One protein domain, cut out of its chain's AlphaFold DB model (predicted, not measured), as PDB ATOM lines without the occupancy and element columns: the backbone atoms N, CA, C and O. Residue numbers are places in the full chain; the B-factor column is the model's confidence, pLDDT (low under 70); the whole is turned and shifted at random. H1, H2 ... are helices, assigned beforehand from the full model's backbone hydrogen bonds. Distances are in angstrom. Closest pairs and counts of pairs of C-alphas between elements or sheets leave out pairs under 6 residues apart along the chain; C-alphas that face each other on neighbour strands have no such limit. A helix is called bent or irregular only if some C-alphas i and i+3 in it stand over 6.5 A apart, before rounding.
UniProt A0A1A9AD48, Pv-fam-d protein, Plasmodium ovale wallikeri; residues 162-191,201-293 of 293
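Overview. This is residues 162 to 191 and 201 to 293 of the 293 residues of the protein "Pv-fam-d protein" of Plasmodium ovale wallikeri (UniProt A0A1A9AD48). A long, uneven helical hairpin, H3 folding back into the much longer H4, makes the longest axis of a flat, thin model. H1 crosses the hairpin near the first residues of H3, and residues 162 to 177 and 201 to 211 stick out to opposite sides of it; residues 281 to 293 prolong it at the H4 end. The printed part has 123 residues with four named helices, H1, H2, H3 and H4 in chain order, and no named strand; the class is all helix. It is only just extended, close to loose, with a radius of gyration of the C-alphas of 21.0 A and spans of 78 by 60 by 19 A.

Along the chain. H1, residues 168 to 190, begins at C-alpha 168 (305.017, 395.359, 404.301) and is 32.7 A long. H2 is residues 204 to 214, 15.0 A. H3, residues 216 to 241, is 38.6 A long; it is irregular, with C-alphas 217 and 220 7.2 A apart, and has a kink of 26 degrees near residue 231. H4, residues 245 to 289, is 66.8 A long and ends at C-alpha 289 (267.007, 382.070, 382.148).

Arrangement. H3 and H4 form a hairpin and touch, closest at the C-alphas of Ser 239 and Ser 248, 5.4 A, at a shallow tilt of 16 degrees, opposite ways; H4 does so with residues 248 to 266 alone. H1 touches H3 with residues 181 to 185 alone, closest at the C-alphas of Ile 181 and Val 217, 6.4 A, at a steep tilt of 54 degrees. H1 and H4 are close but not clearly touching, closest at the C-alphas of Ile 185 and Tyr 273, 6.8 A. H2 is close to H3 but not clearly touching, closest at the C-alphas of Ile 212 and Leu 219, 6.8 A; H2 and H4 are apart. Every O i to N i+4 pair is within hydrogen-bond range in H1, H2 and H4, and 18 of 22 are in H3.

Size, cuts and confidence. The C-alphas of Thr 243 and Thr 293 are the two farthest apart, 78.2 A. Residues 192 to 200 are not printed, and C-alphas 191 and 201 are 21.4 A apart across the cut. The links H2 to H3 and H3 to H4 are tight. Mean pLDDT of the printed part is 79.4; 16 residues are under 70, among them 162 to 166.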
ATOM      1  N   THR A 162     315.667 383.553 398.826       57.47
ATOM      2  CA  THR A 162     315.736 384.852 399.468       57.47
ATOM      3  C   THR A 162     314.356 385.457 399.271       57.47
ATOM      4  O   THR A 162     314.049 386.053 398.241       57.47
ATOM      5  N   ILE A 163     313.468 385.187 400.229       65.56
ATOM      6  CA  ILE A 163     312.144 385.788 400.294       65.56
ATOM      7  C   ILE A 163     312.416 387.272 400.484       65.56
ATOM      8  O   ILE A 163     312.690 387.737 401.591       65.56
ATOM      9  N   TYR A 164     312.431 387.997 399.369       65.00
ATOM     10  CA  TYR A 164     312.473 389.443 399.355       65.00
ATOM     11  C   TYR A 164     311.240 389.870 400.137       65.00
ATOM     12  O   TYR A 164     310.128 389.691 399.650       65.00
ATOM     13  N   LYS A 165     311.408 390.306 401.391       69.88
ATOM     14  CA  LYS A 165     310.301 390.819 402.195       69.88
ATOM     15  C   LYS A 165     309.883 392.118 401.511       69.88
ATOM     16  O   LYS A 165     310.619 393.099 401.638       69.88
ATOM     17  N   PRO A 166     308.771 392.155 400.749       64.88
ATOM     18  CA  PRO A 166     308.305 393.427 400.229       64.88
ATOM     19  C   PRO A 166     308.058 394.336 401.430       64.88
ATOM     20  O   PRO A 166     307.679 393.860 402.504       64.88
ATOM     21  N   ILE A 167     308.298 395.635 401.259       83.25
ATOM     22  CA  ILE A 167     308.040 396.647 402.282       83.25
ATOM     23  C   ILE A 167     306.570 396.492 402.693       83.25
ATOM     24  O   ILE A 167     305.664 396.898 401.964       83.25
ATOM     25  N   LYS A 168     306.335 395.830 403.836       87.19
ATOM     26  CA  LYS A 168     305.017 395.359 404.301       87.19
ATOM     27  C   LYS A 168     303.981 396.484 404.270       87.19
ATOM     28  O   LYS A 168     302.830 396.258 403.914       87.19
ATOM     29  N   LEU A 169     304.441 397.697 404.563       80.00
ATOM     30  CA  LEU A 169     303.663 398.927 404.597       80.00
ATOM     31  C   LEU A 169     303.128 399.328 403.208       80.00
ATOM     32  O   LEU A 169     301.936 399.580 403.066       80.00
ATOM     33  N   VAL A 170     303.961 399.291 402.160       77.31
ATOM     34  CA  VAL A 170     303.542 399.630 400.784       77.31
ATOM     35  C   VAL A 170     302.509 398.628 400.275       77.31
ATOM     36  O   VAL A 170     301.490 399.019 399.709       77.31
ATOM     37  N   TYR A 171     302.726 397.335 400.525       85.06
ATOM     38  CA  TYR A 171     301.763 396.301 400.144       85.06
ATOM     39  C   TYR A 171     300.421 396.468 400.871       85.06
ATOM     40  O   TYR A 171     299.368 396.366 400.245       85.06
ATOM     41  N   GLN A 172     300.441 396.764 402.175       89.19
ATOM     42  CA  GLN A 172     299.223 397.022 402.948       89.19
ATOM     43  C   GLN A 172     298.458 398.247 402.428       89.19
ATOM     44  O   GLN A 172     297.236 398.176 402.286       89.19
ATOM     45  N   LEU A 173     299.156 399.333 402.080       80.19
ATOM     46  CA  LEU A 173     298.544 400.524 401.479       80.19
ATOM     47  C   LEU A 173     297.922 400.222 400.113       80.19
ATOM     48  O   LEU A 173     296.773 400.596 399.868       80.19
ATOM     49  N   LEU A 174     298.639 399.503 399.243       81.19
ATOM     50  CA  LEU A 174     298.120 399.087 397.939       81.19
ATOM     51  C   LEU A 174     296.891 398.189 398.096       81.19
ATOM     52  O   LEU A 174     295.885 398.426 397.437       81.19
ATOM     53  N   LYS A 175     296.929 397.219 399.016       86.94
ATOM     54  CA  LYS A 175     295.799 396.323 399.299       86.94
ATOM     55  C   LYS A 175     294.577 397.082 399.827       86.94
ATOM     56  O   LYS A 175     293.461 396.817 399.383       86.94
ATOM     57  N   LYS A 176     294.772 398.042 400.738       89.00
ATOM     58  CA  LYS A 176     293.688 398.886 401.274       89.00
ATOM     59  C   LYS A 176     293.067 399.759 400.180       89.00
ATOM     60  O   LYS A 176     291.847 399.850 400.081       89.00
ATOM     61  N   THR A 177     293.905 400.348 399.328       82.31
ATOM     62  CA  THR A 177     293.465 401.160 398.185       82.31
ATOM     63  C   THR A 177     292.695 400.315 397.170       82.31
ATOM     64  O   THR A 177     291.641 400.728 396.689       82.31
ATOM     65  N   ASP A 178     293.181 399.107 396.885       86.50
ATOM     66  CA  ASP A 178     292.538 398.185 395.953       86.50
ATOM     67  C   ASP A 178     291.157 397.731 396.447       86.50
ATOM     68  O   ASP A 178     290.189 397.777 395.690       86.50
ATOM     69  N   SER A 179     291.031 397.403 397.738       88.25
ATOM     70  CA  SER A 179     289.749 397.055 398.367       88.25
ATOM     71  C   SER A 179     288.732 398.206 398.320       88.25
ATOM     72  O   SER A 179     287.569 397.992 397.968       88.25
ATOM     73  N   LEU A 180     289.162 399.444 398.595       85.44
ATOM     74  CA  LEU A 180     288.299 400.628 398.494       85.44
ATOM     75  C   LEU A 180     287.778 400.837 397.070       85.44
ATOM     76  O   LEU A 180     286.599 401.143 396.866       85.44
ATOM     77  N   ILE A 181     288.647 400.654 396.077       81.12
ATOM     78  CA  ILE A 181     288.278 400.821 394.674       81.12
ATOM     79  C   ILE A 181     287.347 399.700 394.216       81.12
ATOM     80  O   ILE A 181     286.372 399.981 393.517       81.12
ATOM     81  N   GLU A 182     287.580 398.455 394.635       86.31
ATOM     82  CA  GLU A 182     286.649 397.353 394.382       86.31
ATOM     83  C   GLU A 182     285.258 397.650 394.951       86.31
ATOM     84  O   GLU A 182     284.280 397.571 394.202       86.31
ATOM     85  N   LYS A 183     285.161 398.069 396.222       86.31
ATOM     86  CA  LYS A 183     283.883 398.436 396.866       86.31
ATOM     87  C   LYS A 183     283.144 399.509 396.062       86.31
ATOM     88  O   LYS A 183     281.944 399.387 395.808       86.31
ATOM     89  N   GLU A 184     283.859 400.525 395.581       81.06
ATOM     90  CA  GLU A 184     283.263 401.600 394.787       81.06
ATOM     91  C   GLU A 184     282.846 401.140 393.378       81.06
ATOM     92  O   GLU A 184     281.765 401.504 392.907       81.06
ATOM     93  N   ILE A 185     283.637 400.288 392.713       83.25
ATOM     94  CA  ILE A 185     283.264 399.664 391.432       83.25
ATOM     95  C   ILE A 185     281.987 398.836 391.601       83.25
ATOM     96  O   ILE A 185     281.067 398.954 390.785       83.25
ATOM     97  N   PHE A 186     281.900 398.029 392.660       83.44
ATOM     98  CA  PHE A 186     280.708 397.245 392.974       83.44
ATOM     99  C   PHE A 186     279.496 398.136 393.224       83.44
ATOM    100  O   PHE A 186     278.436 397.878 392.652       83.44
ATOM    101  N   ARG A 187     279.649 399.222 393.987       85.06
ATOM    102  CA  ARG A 187     278.577 400.197 394.223       85.06
ATOM    103  C   ARG A 187     278.095 400.848 392.926       85.06
ATOM    104  O   ARG A 187     276.888 400.912 392.677       85.06
ATOM    105  N   LEU A 188     279.019 401.287 392.068       80.38
ATOM    106  CA  LEU A 188     278.698 401.885 390.767       80.38
ATOM    107  C   LEU A 188     277.989 400.908 389.840       80.38
ATOM    108  O   LEU A 188     277.072 401.292 389.112       80.38
ATOM    109  N   LEU A 189     278.405 399.645 389.860       82.56
ATOM    110  CA  LEU A 189     277.708 398.609 389.132       82.56
ATOM    111  C   LEU A 189     276.315 398.418 389.746       82.56
ATOM    112  O   LEU A 189     275.326 398.578 389.038       82.56
ATOM    113  N   ASN A 190     276.186 398.145 391.037       83.50
ATOM    114  CA  ASN A 190     274.912 397.774 391.658       83.50
ATOM    115  C   ASN A 190     273.859 398.880 391.713       83.50
ATOM    116  O   ASN A 190     272.682 398.549 391.853       83.50
ATOM    117  N   LYS A 191     274.227 400.147 391.506       82.00
ATOM    118  CA  LYS A 191     273.267 401.249 391.394       82.00
ATOM    119  C   LYS A 191     272.205 400.928 390.328       82.00
ATOM    120  O   LYS A 191     272.491 400.891 389.127       82.00
ATOM    121  N   HIS A 201     269.753 420.419 382.867       51.38
ATOM    122  CA  HIS A 201     271.177 420.725 382.750       51.38
ATOM    123  C   HIS A 201     271.414 422.213 382.487       51.38
ATOM    124  O   HIS A 201     271.219 422.661 381.367       51.38
ATOM    125  N   GLU A 202     271.906 422.943 383.489       63.62
ATOM    126  CA  GLU A 202     272.108 424.398 383.376       63.62
ATOM    127  C   GLU A 202     273.578 424.832 383.184       63.62
ATOM    128  O   GLU A 202     273.840 425.985 382.879       63.62
ATOM    129  N   SER A 203     274.576 423.938 383.297       82.25
ATOM    130  CA  SER A 203     275.961 424.286 382.920       82.25
ATOM    131  C   SER A 203     276.852 423.083 382.590       82.25
ATOM    132  O   SER A 203     276.673 421.976 383.114       82.25
ATOM    133  N   ILE A 204     277.850 423.304 381.724       75.12
ATOM    134  CA  ILE A 204     278.880 422.315 381.344       75.12
ATOM    135  C   ILE A 204     279.692 421.875 382.576       75.12
ATOM    136  O   ILE A 204     279.982 420.690 382.735       75.12
ATOM    137  N   PHE A 205     279.969 422.787 383.513       66.00
ATOM    138  CA  PHE A 205     280.627 422.453 384.780       66.00
ATOM    139  C   PHE A 205     279.780 421.534 385.663       66.00
ATOM    140  O   PHE A 205     280.307 420.562 386.203       66.00
ATOM    141  N   LYS A 206     278.461 421.760 385.766       75.62
ATOM    142  CA  LYS A 206     277.558 420.837 386.476       75.62
ATOM    143  C   LYS A 206     277.527 419.458 385.804       75.62
ATOM    144  O   LYS A 206     277.504 418.456 386.515       75.62
ATOM    145  N   LYS A 207     277.584 419.377 384.463       77.25
ATOM    146  CA  LYS A 207     277.760 418.099 383.729       77.25
ATOM    147  C   LYS A 207     279.050 417.397 384.138       77.25
ATOM    148  O   LYS A 207     279.027 416.207 384.445       77.25
ATOM    149  N   LEU A 208     280.154 418.134 384.164       66.25
ATOM    150  CA  LEU A 208     281.469 417.585 384.463       66.25
ATOM    151  C   LEU A 208     281.564 417.121 385.924       66.25
ATOM    152  O   LEU A 208     281.938 415.980 386.169       66.25
ATOM    153  N   LEU A 209     281.098 417.926 386.883       70.56
ATOM    154  CA  LEU A 209     280.974 417.544 388.297       70.56
ATOM    155  C   LEU A 209     280.043 416.349 388.501       70.56
ATOM    156  O   LEU A 209     280.348 415.463 389.297       70.56
ATOM    157  N   TYR A 210     278.928 416.286 387.772       79.31
ATOM    158  CA  TYR A 210     278.037 415.131 387.805       79.31
ATOM    159  C   TYR A 210     278.750 413.871 387.309       79.31
ATOM    160  O   TYR A 210     278.650 412.823 387.947       79.31
ATOM    161  N   HIS A 211     279.524 413.969 386.227       71.00
ATOM    162  CA  HIS A 211     280.342 412.866 385.736       71.00
ATOM    163  C   HIS A 211     281.462 412.493 386.711       71.00
ATOM    164  O   HIS A 211     281.605 411.310 386.992       71.00
ATOM    165  N   ILE A 212     282.180 413.444 387.311       66.06
ATOM    166  CA  ILE A 212     283.191 413.165 388.347       66.06
ATOM    167  C   ILE A 212     282.547 412.461 389.546       66.06
ATOM    168  O   ILE A 212     283.031 411.428 390.002       66.06
ATOM    169  N   LYS A 213     281.400 412.959 390.023       72.12
ATOM    170  CA  LYS A 213     280.652 412.361 391.139       72.12
ATOM    171  C   LYS A 213     280.110 410.973 390.786       72.12
ATOM    172  O   LYS A 213     280.019 410.111 391.658       72.12
ATOM    173  N   LYS A 214     279.766 410.741 389.517       74.62
ATOM    174  CA  LYS A 214     279.324 409.444 388.981       74.62
ATOM    175  C   LYS A 214     280.487 408.480 388.742       74.62
ATOM    176  O   LYS A 214     280.295 407.276 388.850       74.62
ATOM    177  N   TYR A 215     281.677 408.988 388.448       69.81
ATOM    178  CA  TYR A 215     282.893 408.224 388.190       69.81
ATOM    179  C   TYR A 215     283.942 408.508 389.266       69.81
ATOM    180  O   TYR A 215     285.105 408.737 388.952       69.81
ATOM    181  N   LYS A 216     283.550 408.435 390.547       70.12
ATOM    182  CA  LYS A 216     284.482 408.561 391.682       70.12
ATOM    183  C   LYS A 216     285.677 407.607 391.584       70.12
ATOM    184  O   LYS A 216     286.760 407.941 392.039       70.12
ATOM    185  N   VAL A 217     285.512 406.466 390.915       64.62
ATOM    186  CA  VAL A 217     286.597 405.509 390.628       64.62
ATOM    187  C   VAL A 217     287.707 406.113 389.752       64.62
ATOM    188  O   VAL A 217     288.854 405.696 389.848       64.62
ATOM    189  N   LEU A 218     287.400 407.118 388.926       68.69
ATOM    190  CA  LEU A 218     288.376 407.841 388.104       68.69
ATOM    191  C   LEU A 218     288.956 409.071 388.813       68.69
ATOM    192  O   LEU A 218     289.833 409.723 388.254       68.69
ATOM    193  N   LEU A 219     288.502 409.397 390.028       72.38
ATOM    194  CA  LEU A 219     288.993 410.553 390.779       72.38
ATOM    195  C   LEU A 219     290.523 410.543 390.952       72.38
ATOM    196  O   LEU A 219     291.121 411.587 390.705       72.38
ATOM    197  N   PRO A 220     291.189 409.411 391.268       71.31
ATOM    198  CA  PRO A 220     292.649 409.381 391.347       71.31
ATOM    199  C   PRO A 220     293.311 409.765 390.018       71.31
ATOM    200  O   PRO A 220     294.250 410.550 390.003       71.31
ATOM    201  N   LEU A 221     292.774 409.279 388.895       71.25
ATOM    202  CA  LEU A 221     293.238 409.611 387.544       71.25
ATOM    203  C   LEU A 221     293.097 411.108 387.247       71.25
ATOM    204  O   LEU A 221     294.030 411.714 386.729       71.25
ATOM    205  N   PHE A 222     291.960 411.709 387.611       71.19
ATOM    206  CA  PHE A 222     291.755 413.149 387.467       71.19
ATOM    207  C   PHE A 222     292.720 413.952 388.339       71.19
ATOM    208  O   PHE A 222     293.291 414.910 387.835       71.19
ATOM    209  N   ILE A 223     292.956 413.531 389.587       75.06
ATOM    210  CA  ILE A 223     293.916 414.174 390.496       75.06
ATOM    211  C   ILE A 223     295.325 414.135 389.893       75.06
ATOM    212  O   ILE A 223     295.967 415.180 389.789       75.06
ATOM    213  N   PHE A 224     295.785 412.969 389.423       74.44
ATOM    214  CA  PHE A 224     297.088 412.844 388.762       74.44
ATOM    215  C   PHE A 224     297.180 413.686 387.488       74.44
ATOM    216  O   PHE A 224     298.201 414.332 387.265       74.44
ATOM    217  N   ALA A 225     296.114 413.738 386.684       75.38
ATOM    218  CA  ALA A 225     296.065 414.579 385.494       75.38
ATOM    219  C   ALA A 225     296.150 416.072 385.848       75.38
ATOM    220  O   ALA A 225     296.942 416.790 385.244       75.38
ATOM    221  N   THR A 226     295.411 416.547 386.858       73.50
ATOM    222  CA  THR A 226     295.515 417.941 387.324       73.50
ATOM    223  C   THR A 226     296.892 418.262 387.887       73.50
ATOM    224  O   THR A 226     297.435 419.314 387.567       73.50
ATOM    225  N   ILE A 227     297.493 417.355 388.663       76.38
ATOM    226  CA  ILE A 227     298.859 417.525 389.172       76.38
ATOM    227  C   ILE A 227     299.842 417.627 388.002       76.38
ATOM    228  O   ILE A 227     300.684 418.518 387.998       76.38
ATOM    229  N   ALA A 228     299.710 416.775 386.985       76.31
ATOM    230  CA  ALA A 228     300.554 416.835 385.797       76.31
ATOM    231  C   ALA A 228     300.384 418.156 385.031       76.31
ATOM    232  O   ALA A 228     301.384 418.760 384.657       76.31
ATOM    233  N   ILE A 229     299.148 418.633 384.847       78.56
ATOM    234  CA  ILE A 229     298.852 419.907 384.168       78.56
ATOM    235  C   ILE A 229     299.434 421.100 384.936       78.56
ATOM    236  O   ILE A 229     299.944 422.019 384.308       78.56
ATOM    237  N   VAL A 230     299.387 421.094 386.271       78.00
ATOM    238  CA  VAL A 230     299.928 422.183 387.105       78.00
ATOM    239  C   VAL A 230     301.457 422.132 387.188       78.00
ATOM    240  O   VAL A 230     302.119 423.170 387.142       78.00
ATOM    241  N   LEU A 231     302.041 420.934 387.283       76.94
ATOM    242  CA  LEU A 231     303.493 420.763 387.367       76.94
ATOM    243  C   LEU A 231     304.192 420.987 386.026       76.94
ATOM    244  O   LEU A 231     305.330 421.446 386.018       76.94
ATOM    245  N   PHE A 232     303.535 420.699 384.902       80.56
ATOM    246  CA  PHE A 232     304.154 420.791 383.581       80.56
ATOM    247  C   PHE A 232     304.684 422.204 383.245       80.56
ATOM    248  O   PHE A 232     305.866 422.305 382.909       80.56
ATOM    249  N   PRO A 233     303.915 423.302 383.412       78.56
ATOM    250  CA  PRO A 233     304.417 424.665 383.224       78.56
ATOM    251  C   PRO A 233     305.554 425.012 384.185       78.56
ATOM    252  O   PRO A 233     306.531 425.631 383.776       78.56
ATOM    253  N   CYS A 234     305.466 424.578 385.447       75.81
ATOM    254  CA  CYS A 234     306.507 424.834 386.443       75.81
ATOM    255  C   CYS A 234     307.828 424.162 386.043       75.81
ATOM    256  O   CYS A 234     308.878 424.801 386.041       75.81
ATOM    257  N   CYS A 235     307.778 422.890 385.638       77.56
ATOM    258  CA  CYS A 235     308.945 422.168 385.142       77.56
ATOM    259  C   CYS A 235     309.499 422.785 383.849       77.56
ATOM    260  O   CYS A 235     310.717 422.831 383.673       77.56
ATOM    261  N   PHE A 236     308.629 423.272 382.961       78.50
ATOM    262  CA  PHE A 236     309.026 423.938 381.722       78.50
ATOM    263  C   PHE A 236     309.780 425.247 381.992       78.50
ATOM    264  O   PHE A 236     310.880 425.426 381.478       78.50
ATOM    265  N   VAL A 237     309.257 426.113 382.867       79.81
ATOM    266  CA  VAL A 237     309.908 427.382 383.243       79.81
ATOM    267  C   VAL A 237     311.262 427.133 383.909       79.81
ATOM    268  O   VAL A 237     312.254 427.725 383.496       79.81
ATOM    269  N   ILE A 238     311.341 426.192 384.858       77.25
ATOM    270  CA  ILE A 238     312.605 425.789 385.504       77.25
ATOM    271  C   ILE A 238     313.617 425.284 384.461       77.25
ATOM    272  O   ILE A 238     314.813 425.552 384.561       77.25
ATOM    273  N   SER A 239     313.150 424.572 383.434       76.56
ATOM    274  CA  SER A 239     314.022 424.075 382.365       76.56
ATOM    275  C   SER A 239     314.558 425.195 381.466       76.56
ATOM    276  O   SER A 239     315.652 425.051 380.931       76.56
ATOM    277  N   LEU A 240     313.823 426.301 381.321       80.06
ATOM    278  CA  LEU A 240     314.249 427.483 380.564       80.06
ATOM    279  C   LEU A 240     315.227 428.376 381.338       80.06
ATOM    280  O   LEU A 240     316.106 428.976 380.726       80.06
ATOM    281  N   THR A 241     315.083 428.489 382.661       79.94
ATOM    282  CA  THR A 241     315.837 429.470 383.462       79.94
ATOM    283  C   THR A 241     317.149 428.945 384.043       79.94
ATOM    284  O   THR A 241     317.998 429.744 384.433       79.94
ATOM    285  N   HIS A 242     317.347 427.627 384.140       62.69
ATOM    286  CA  HIS A 242     318.520 427.066 384.816       62.69
ATOM    287  C   HIS A 242     319.641 426.635 383.861       62.69
ATOM    288  O   HIS A 242     319.496 425.718 383.060       62.69
ATOM    289  N   THR A 243     320.831 427.203 384.073       60.59
ATOM    290  CA  THR A 243     322.112 426.820 383.447       60.59
ATOM    291  C   THR A 243     322.716 425.523 384.008       60.59
ATOM    292  O   THR A 243     323.799 425.115 383.591       60.59
ATOM    293  N   VAL A 244     322.041 424.853 384.953       73.38
ATOM    294  CA  VAL A 244     322.536 423.634 385.611       73.38
ATOM    295  C   VAL A 244     321.773 422.405 385.089       73.38
ATOM    296  O   VAL A 244     320.717 422.060 385.630       73.38
ATOM    297  N   PRO A 245     322.308 421.686 384.081       76.00
ATOM    298  CA  PRO A 245     321.614 420.591 383.389       76.00
ATOM    299  C   PRO A 245     321.254 419.396 384.289       76.00
ATOM    300  O   PRO A 245     320.402 418.581 383.945       76.00
ATOM    301  N   ALA A 246     321.871 419.280 385.468       79.44
ATOM    302  CA  ALA A 246     321.568 418.206 386.410       79.44
ATOM    303  C   ALA A 246     320.183 418.356 387.074       79.44
ATOM    304  O   ALA A 246     319.529 417.353 387.358       79.44
ATOM    305  N   CYS A 247     319.722 419.587 387.325       78.50
ATOM    306  CA  CYS A 247     318.458 419.824 388.031       78.50
ATOM    307  C   CYS A 247     317.243 419.606 387.115       78.50
ATOM    308  O   CYS A 247     316.275 418.949 387.509       78.50
ATOM    309  N   SER A 248     317.328 420.071 385.864       77.88
ATOM    310  CA  SER A 248     316.285 419.865 384.851       77.88
ATOM    311  C   SER A 248     316.087 418.380 384.531       77.88
ATOM    312  O   SER A 248     314.948 417.914 384.442       77.88
ATOM    313  N   PHE A 249     317.171 417.599 384.466       81.12
ATOM    314  CA  PHE A 249     317.093 416.151 384.255       81.12
ATOM    315  C   PHE A 249     316.369 415.420 385.400       81.12
ATOM    316  O   PHE A 249     315.526 414.555 385.155       81.12
ATOM    317  N   LEU A 250     316.641 415.778 386.659       82.06
ATOM    318  CA  LEU A 250     315.953 415.180 387.811       82.06
ATOM    319  C   LEU A 250     314.460 415.530 387.839       82.06
ATOM    320  O   LEU A 250     313.627 414.652 388.056       82.06
ATOM    321  N   CYS A 251     314.100 416.783 387.553       79.00
ATOM    322  CA  CYS A 251     312.694 417.187 387.494       79.00
ATOM    323  C   CYS A 251     311.947 416.459 386.368       79.00
ATOM    324  O   CYS A 251     310.846 415.953 386.580       79.00
ATOM    325  N   SER A 252     312.573 416.333 385.195       79.44
ATOM    326  CA  SER A 252     312.004 415.608 384.057       79.44
ATOM    327  C   SER A 252     311.837 414.108 384.339       79.44
ATOM    328  O   SER A 252     310.796 413.531 384.021       79.44
ATOM    329  N   THR A 253     312.800 413.459 385.006       81.12
ATOM    330  CA  THR A 253     312.686 412.028 385.360       81.12
ATOM    331  C   THR A 253     311.606 411.768 386.413       81.12
ATOM    332  O   THR A 253     310.835 410.814 386.287       81.12
ATOM    333  N   ILE A 254     311.465 412.637 387.419       79.94
ATOM    334  CA  ILE A 254     310.373 412.545 388.404       79.94
ATOM    335  C   ILE A 254     309.015 412.763 387.721       79.94
ATOM    336  O   ILE A 254     308.074 412.002 387.947       79.94
ATOM    337  N   PHE A 255     308.918 413.751 386.833       80.81
ATOM    338  CA  PHE A 255     307.684 414.036 386.106       80.81
ATOM    339  C   PHE A 255     307.270 412.875 385.189       80.81
ATOM    340  O   PHE A 255     306.137 412.393 385.254       80.81
ATOM    341  N   THR A 256     308.200 412.366 384.379       79.50
ATOM    342  CA  THR A 256     307.945 411.240 383.467       79.50
ATOM    343  C   THR A 256     307.626 409.952 384.222       79.50
ATOM    344  O   THR A 256     306.676 409.260 383.859       79.50
ATOM    345  N   SER A 257     308.335 409.642 385.312       80.62
ATOM    346  CA  SER A 257     308.032 408.460 386.135       80.62
ATOM    347  C   SER A 257     306.661 408.548 386.814       80.62
ATOM    348  O   SER A 257     305.938 407.548 386.855       80.62
ATOM    349  N   SER A 258     306.253 409.736 387.271       78.94
ATOM    350  CA  SER A 258     304.907 409.985 387.798       78.94
ATOM    351  C   SER A 258     303.831 409.774 386.727       78.94
ATOM    352  O   SER A 258     302.865 409.039 386.955       78.94
ATOM    353  N   LEU A 259     304.022 410.336 385.527       79.19
ATOM    354  CA  LEU A 259     303.104 410.142 384.400       79.19
ATOM    355  C   LEU A 259     302.954 408.664 384.035       79.19
ATOM    356  O   LEU A 259     301.832 408.163 383.952       79.19
ATOM    357  N   ILE A 260     304.069 407.949 383.886       81.19
ATOM    358  CA  ILE A 260     304.079 406.521 383.552       81.19
ATOM    359  C   ILE A 260     303.344 405.711 384.625       81.19
ATOM    360  O   ILE A 260     302.488 404.882 384.312       81.19
ATOM    361  N   THR A 261     303.627 405.984 385.899       80.00
ATOM    362  CA  THR A 261     302.988 405.289 387.024       80.00
ATOM    363  C   THR A 261     301.479 405.543 387.036       80.00
ATOM    364  O   THR A 261     300.697 404.596 387.155       80.00
ATOM    365  N   SER A 262     301.047 406.791 386.826       80.00
ATOM    366  CA  SER A 262     299.626 407.151 386.744       80.00
ATOM    367  C   SER A 262     298.909 406.452 385.582       80.00
ATOM    368  O   SER A 262     297.792 405.958 385.751       80.00
ATOM    369  N   PHE A 263     299.576 406.319 384.430       80.12
ATOM    370  CA  PHE A 263     299.048 405.619 383.262       80.12
ATOM    371  C   PHE A 263     298.859 404.121 383.528       80.12
ATOM    372  O   PHE A 263     297.794 403.569 383.234       80.12
ATOM    373  N   PHE A 264     299.849 403.457 384.132       83.12
ATOM    374  CA  PHE A 264     299.744 402.037 384.484       83.12
ATOM    375  C   PHE A 264     298.649 401.777 385.519       83.12
ATOM    376  O   PHE A 264     297.859 400.847 385.348       83.12
ATOM    377  N   ILE A 265     298.549 402.621 386.549       81.12
ATOM    378  CA  ILE A 265     297.485 402.543 387.558       81.12
ATOM    379  C   ILE A 265     296.112 402.727 386.899       81.12
ATOM    380  O   ILE A 265     295.194 401.936 387.133       81.12
ATOM    381  N   GLY A 266     295.967 403.727 386.028       81.38
ATOM    382  CA  GLY A 266     294.728 403.963 385.293       81.38
ATOM    383  C   GLY A 266     294.324 402.772 384.424       81.38
ATOM    384  O   GLY A 266     293.180 402.315 384.478       81.38
ATOM    385  N   THR A 267     295.281 402.218 383.677       79.88
ATOM    386  CA  THR A 267     295.072 401.052 382.808       79.88
ATOM    387  C   THR A 267     294.677 399.815 383.618       79.88
ATOM    388  O   THR A 267     293.724 399.117 383.263       79.88
ATOM    389  N   TYR A 268     295.348 399.568 384.748       87.31
ATOM    390  CA  TYR A 268     295.025 398.476 385.671       87.31
ATOM    391  C   TYR A 268     293.558 398.532 386.124       87.31
ATOM    392  O   TYR A 268     292.824 397.543 386.004       87.31
ATOM    393  N   TYR A 269     293.089 399.700 386.571       82.75
ATOM    394  CA  TYR A 269     291.708 399.853 387.032       82.75
ATOM    395  C   TYR A 269     290.676 399.787 385.904       82.75
ATOM    396  O   TYR A 269     289.587 399.243 386.111       82.75
ATOM    397  N   GLN A 270     291.004 400.253 384.696       81.88
ATOM    398  CA  GLN A 270     290.134 400.080 383.528       81.88
ATOM    399  C   GLN A 270     289.919 398.599 383.186       81.88
ATOM    400  O   GLN A 270     288.773 398.174 382.997       81.88
ATOM    401  N   ILE A 271     290.991 397.798 383.171       86.06
ATOM    402  CA  ILE A 271     290.918 396.345 382.935       86.06
ATOM    403  C   ILE A 271     290.041 395.681 384.002       86.06
ATOM    404  O   ILE A 271     289.148 394.886 383.686       86.06
ATOM    405  N   LYS A 272     290.256 396.037 385.271       86.00
ATOM    406  CA  LYS A 272     289.501 395.494 386.404       86.00
ATOM    407  C   LYS A 272     288.009 395.833 386.305       86.00
ATOM    408  O   LYS A 272     287.163 394.945 386.417       86.00
ATOM    409  N   TYR A 273     287.676 397.082 385.980       85.31
ATOM    410  CA  TYR A 273     286.301 397.517 385.732       85.31
ATOM    411  C   TYR A 273     285.632 396.733 384.589       85.31
ATOM    412  O   TYR A 273     284.495 396.273 384.733       85.31
ATOM    413  N   TRP A 274     286.331 396.516 383.470       86.75
ATOM    414  CA  TRP A 274     285.823 395.694 382.364       86.75
ATOM    415  C   TRP A 274     285.555 394.247 382.781       86.75
ATOM    416  O   TRP A 274     284.510 393.694 382.421       86.75
ATOM    417  N   LYS A 275     286.442 393.647 383.584       89.88
ATOM    418  CA  LYS A 275     286.255 392.292 384.122       89.88
ATOM    419  C   LYS A 275     284.975 392.198 384.958       89.88
ATOM    420  O   LYS A 275     284.135 391.341 384.681       89.88
ATOM    421  N   TYR A 276     284.764 393.117 385.903       88.56
ATOM    422  CA  TYR A 276     283.537 393.144 386.712       88.56
ATOM    423  C   TYR A 276     282.280 393.405 385.878       88.56
ATOM    424  O   TYR A 276     281.249 392.758 386.079       88.56
ATOM    425  N   LYS A 277     282.358 394.300 384.887       87.44
ATOM    426  CA  LYS A 277     281.254 394.552 383.951       87.44
ATOM    427  C   LYS A 277     280.863 393.281 383.185       87.44
ATOM    428  O   LYS A 277     279.668 393.021 383.026       87.44
ATOM    429  N   LYS A 278     281.842 392.475 382.748       92.00
ATOM    430  CA  LYS A 278     281.613 391.187 382.070       92.00
ATOM    431  C   LYS A 278     280.953 390.166 383.002       92.00
ATOM    432  O   LYS A 278     279.914 389.620 382.638       92.00
ATOM    433  N   ILE A 279     281.488 389.979 384.212       90.12
ATOM    434  CA  ILE A 279     280.920 389.075 385.232       90.12
ATOM    435  C   ILE A 279     279.458 389.437 385.510       90.12
ATOM    436  O   ILE A 279     278.570 388.588 385.448       90.12
ATOM    437  N   ARG A 280     279.174 390.724 385.716       89.38
ATOM    438  CA  ARG A 280     277.812 391.199 385.963       89.38
ATOM    439  C   ARG A 280     276.863 390.937 384.794       89.38
ATOM    440  O   ARG A 280     275.695 390.623 385.022       89.38
ATOM    441  N   LYS A 281     277.326 391.091 383.549       92.00
ATOM    442  CA  LYS A 281     276.514 390.781 382.361       92.00
ATOM    443  C   LYS A 281     276.127 389.299 382.351       92.00
ATOM    444  O   LYS A 281     274.963 389.002 382.108       92.00
ATOM    445  N   ASN A 282     277.060 388.410 382.690       93.44
ATOM    446  CA  ASN A 282     276.805 386.971 382.768       93.44
ATOM    447  C   ASN A 282     275.792 386.633 383.870       93.44
ATOM    448  O   ASN A 282     274.801 385.972 383.578       93.44
ATOM    449  N   ILE A 283     275.953 387.181 385.083       90.69
ATOM    450  CA  ILE A 283     274.990 386.995 386.188       90.69
ATOM    451  C   ILE A 283     273.578 387.435 385.769       90.69
ATOM    452  O   ILE A 283     272.601 386.724 385.993       90.69
ATOM    453  N   LYS A 284     273.454 388.588 385.094       90.31
ATOM    454  CA  LYS A 284     272.158 389.058 384.578       90.31
ATOM    455  C   LYS A 284     271.552 388.110 383.542       90.31
ATOM    456  O   LYS A 284     270.332 387.988 383.503       90.31
ATOM    457  N   MET A 285     272.368 387.475 382.700       93.44
ATOM    458  CA  MET A 285     271.878 386.498 381.722       93.44
ATOM    459  C   MET A 285     271.416 385.203 382.397       93.44
ATOM    460  O   MET A 285     270.347 384.712 382.050       93.44
ATOM    461  N   CYS A 286     272.139 384.705 383.404       92.25
ATOM    462  CA  CYS A 286     271.718 383.550 384.204       92.25
ATOM    463  C   CYS A 286     270.376 383.807 384.910       92.25
ATOM    464  O   CYS A 286     269.447 383.019 384.769       92.25
ATOM    465  N   ASN A 287     270.225 384.965 385.561       90.56
ATOM    466  CA  ASN A 287     268.984 385.321 386.262       90.56
ATOM    467  C   ASN A 287     267.769 385.464 385.333       90.56
ATOM    468  O   ASN A 287     266.639 385.346 385.793       90.56
ATOM    469  N   ARG A 288     267.972 385.757 384.041       92.50
ATOM    470  CA  ARG A 288     266.878 385.806 383.058       92.50
ATOM    471  C   ARG A 288     266.418 384.414 382.640       92.50
ATOM    472  O   ARG A 288     265.229 384.233 382.441       92.50
ATOM    473  N   ARG A 289     267.339 383.453 382.525       93.25
ATOM    474  CA  ARG A 289     267.007 382.070 382.148       93.25
ATOM    475  C   ARG A 289     266.204 381.368 383.242       93.25
ATOM    476  O   ARG A 289     265.196 380.756 382.934       93.25
ATOM    477  N   ASN A 290     266.579 381.565 384.505       88.00
ATOM    478  CA  ASN A 290     265.894 380.945 385.646       88.00
ATOM    479  C   ASN A 290     264.479 381.489 385.915       88.00
ATOM    480  O   ASN A 290     263.808 380.977 386.795       88.00
ATOM    481  N   LYS A 291     264.041 382.553 385.230       87.56
ATOM    482  CA  LYS A 291     262.675 383.090 385.362       87.56
ATOM    483  C   LYS A 291     261.678 382.482 384.370       87.56
ATOM    484  O   LYS A 291     260.511 382.840 384.425       87.56
ATOM    485  N   ILE A 292     262.155 381.687 383.413       83.75
ATOM    486  CA  ILE A 292     261.336 381.138 382.320       83.75
ATOM    487  C   ILE A 292     260.899 379.691 382.626       83.75
ATOM    488  O   ILE A 292     259.942 379.209 382.034       83.75
ATOM    489  N   THR A 293     261.585 379.030 383.559       67.38
ATOM    490  CA  THR A 293     261.200 377.763 384.205       67.38
ATOM    491  C   THR A 293     260.408 378.033 385.466       67.38
ATOM    492  O   THR A 293     259.393 377.343 385.672       67.38
TER     493      THR A 293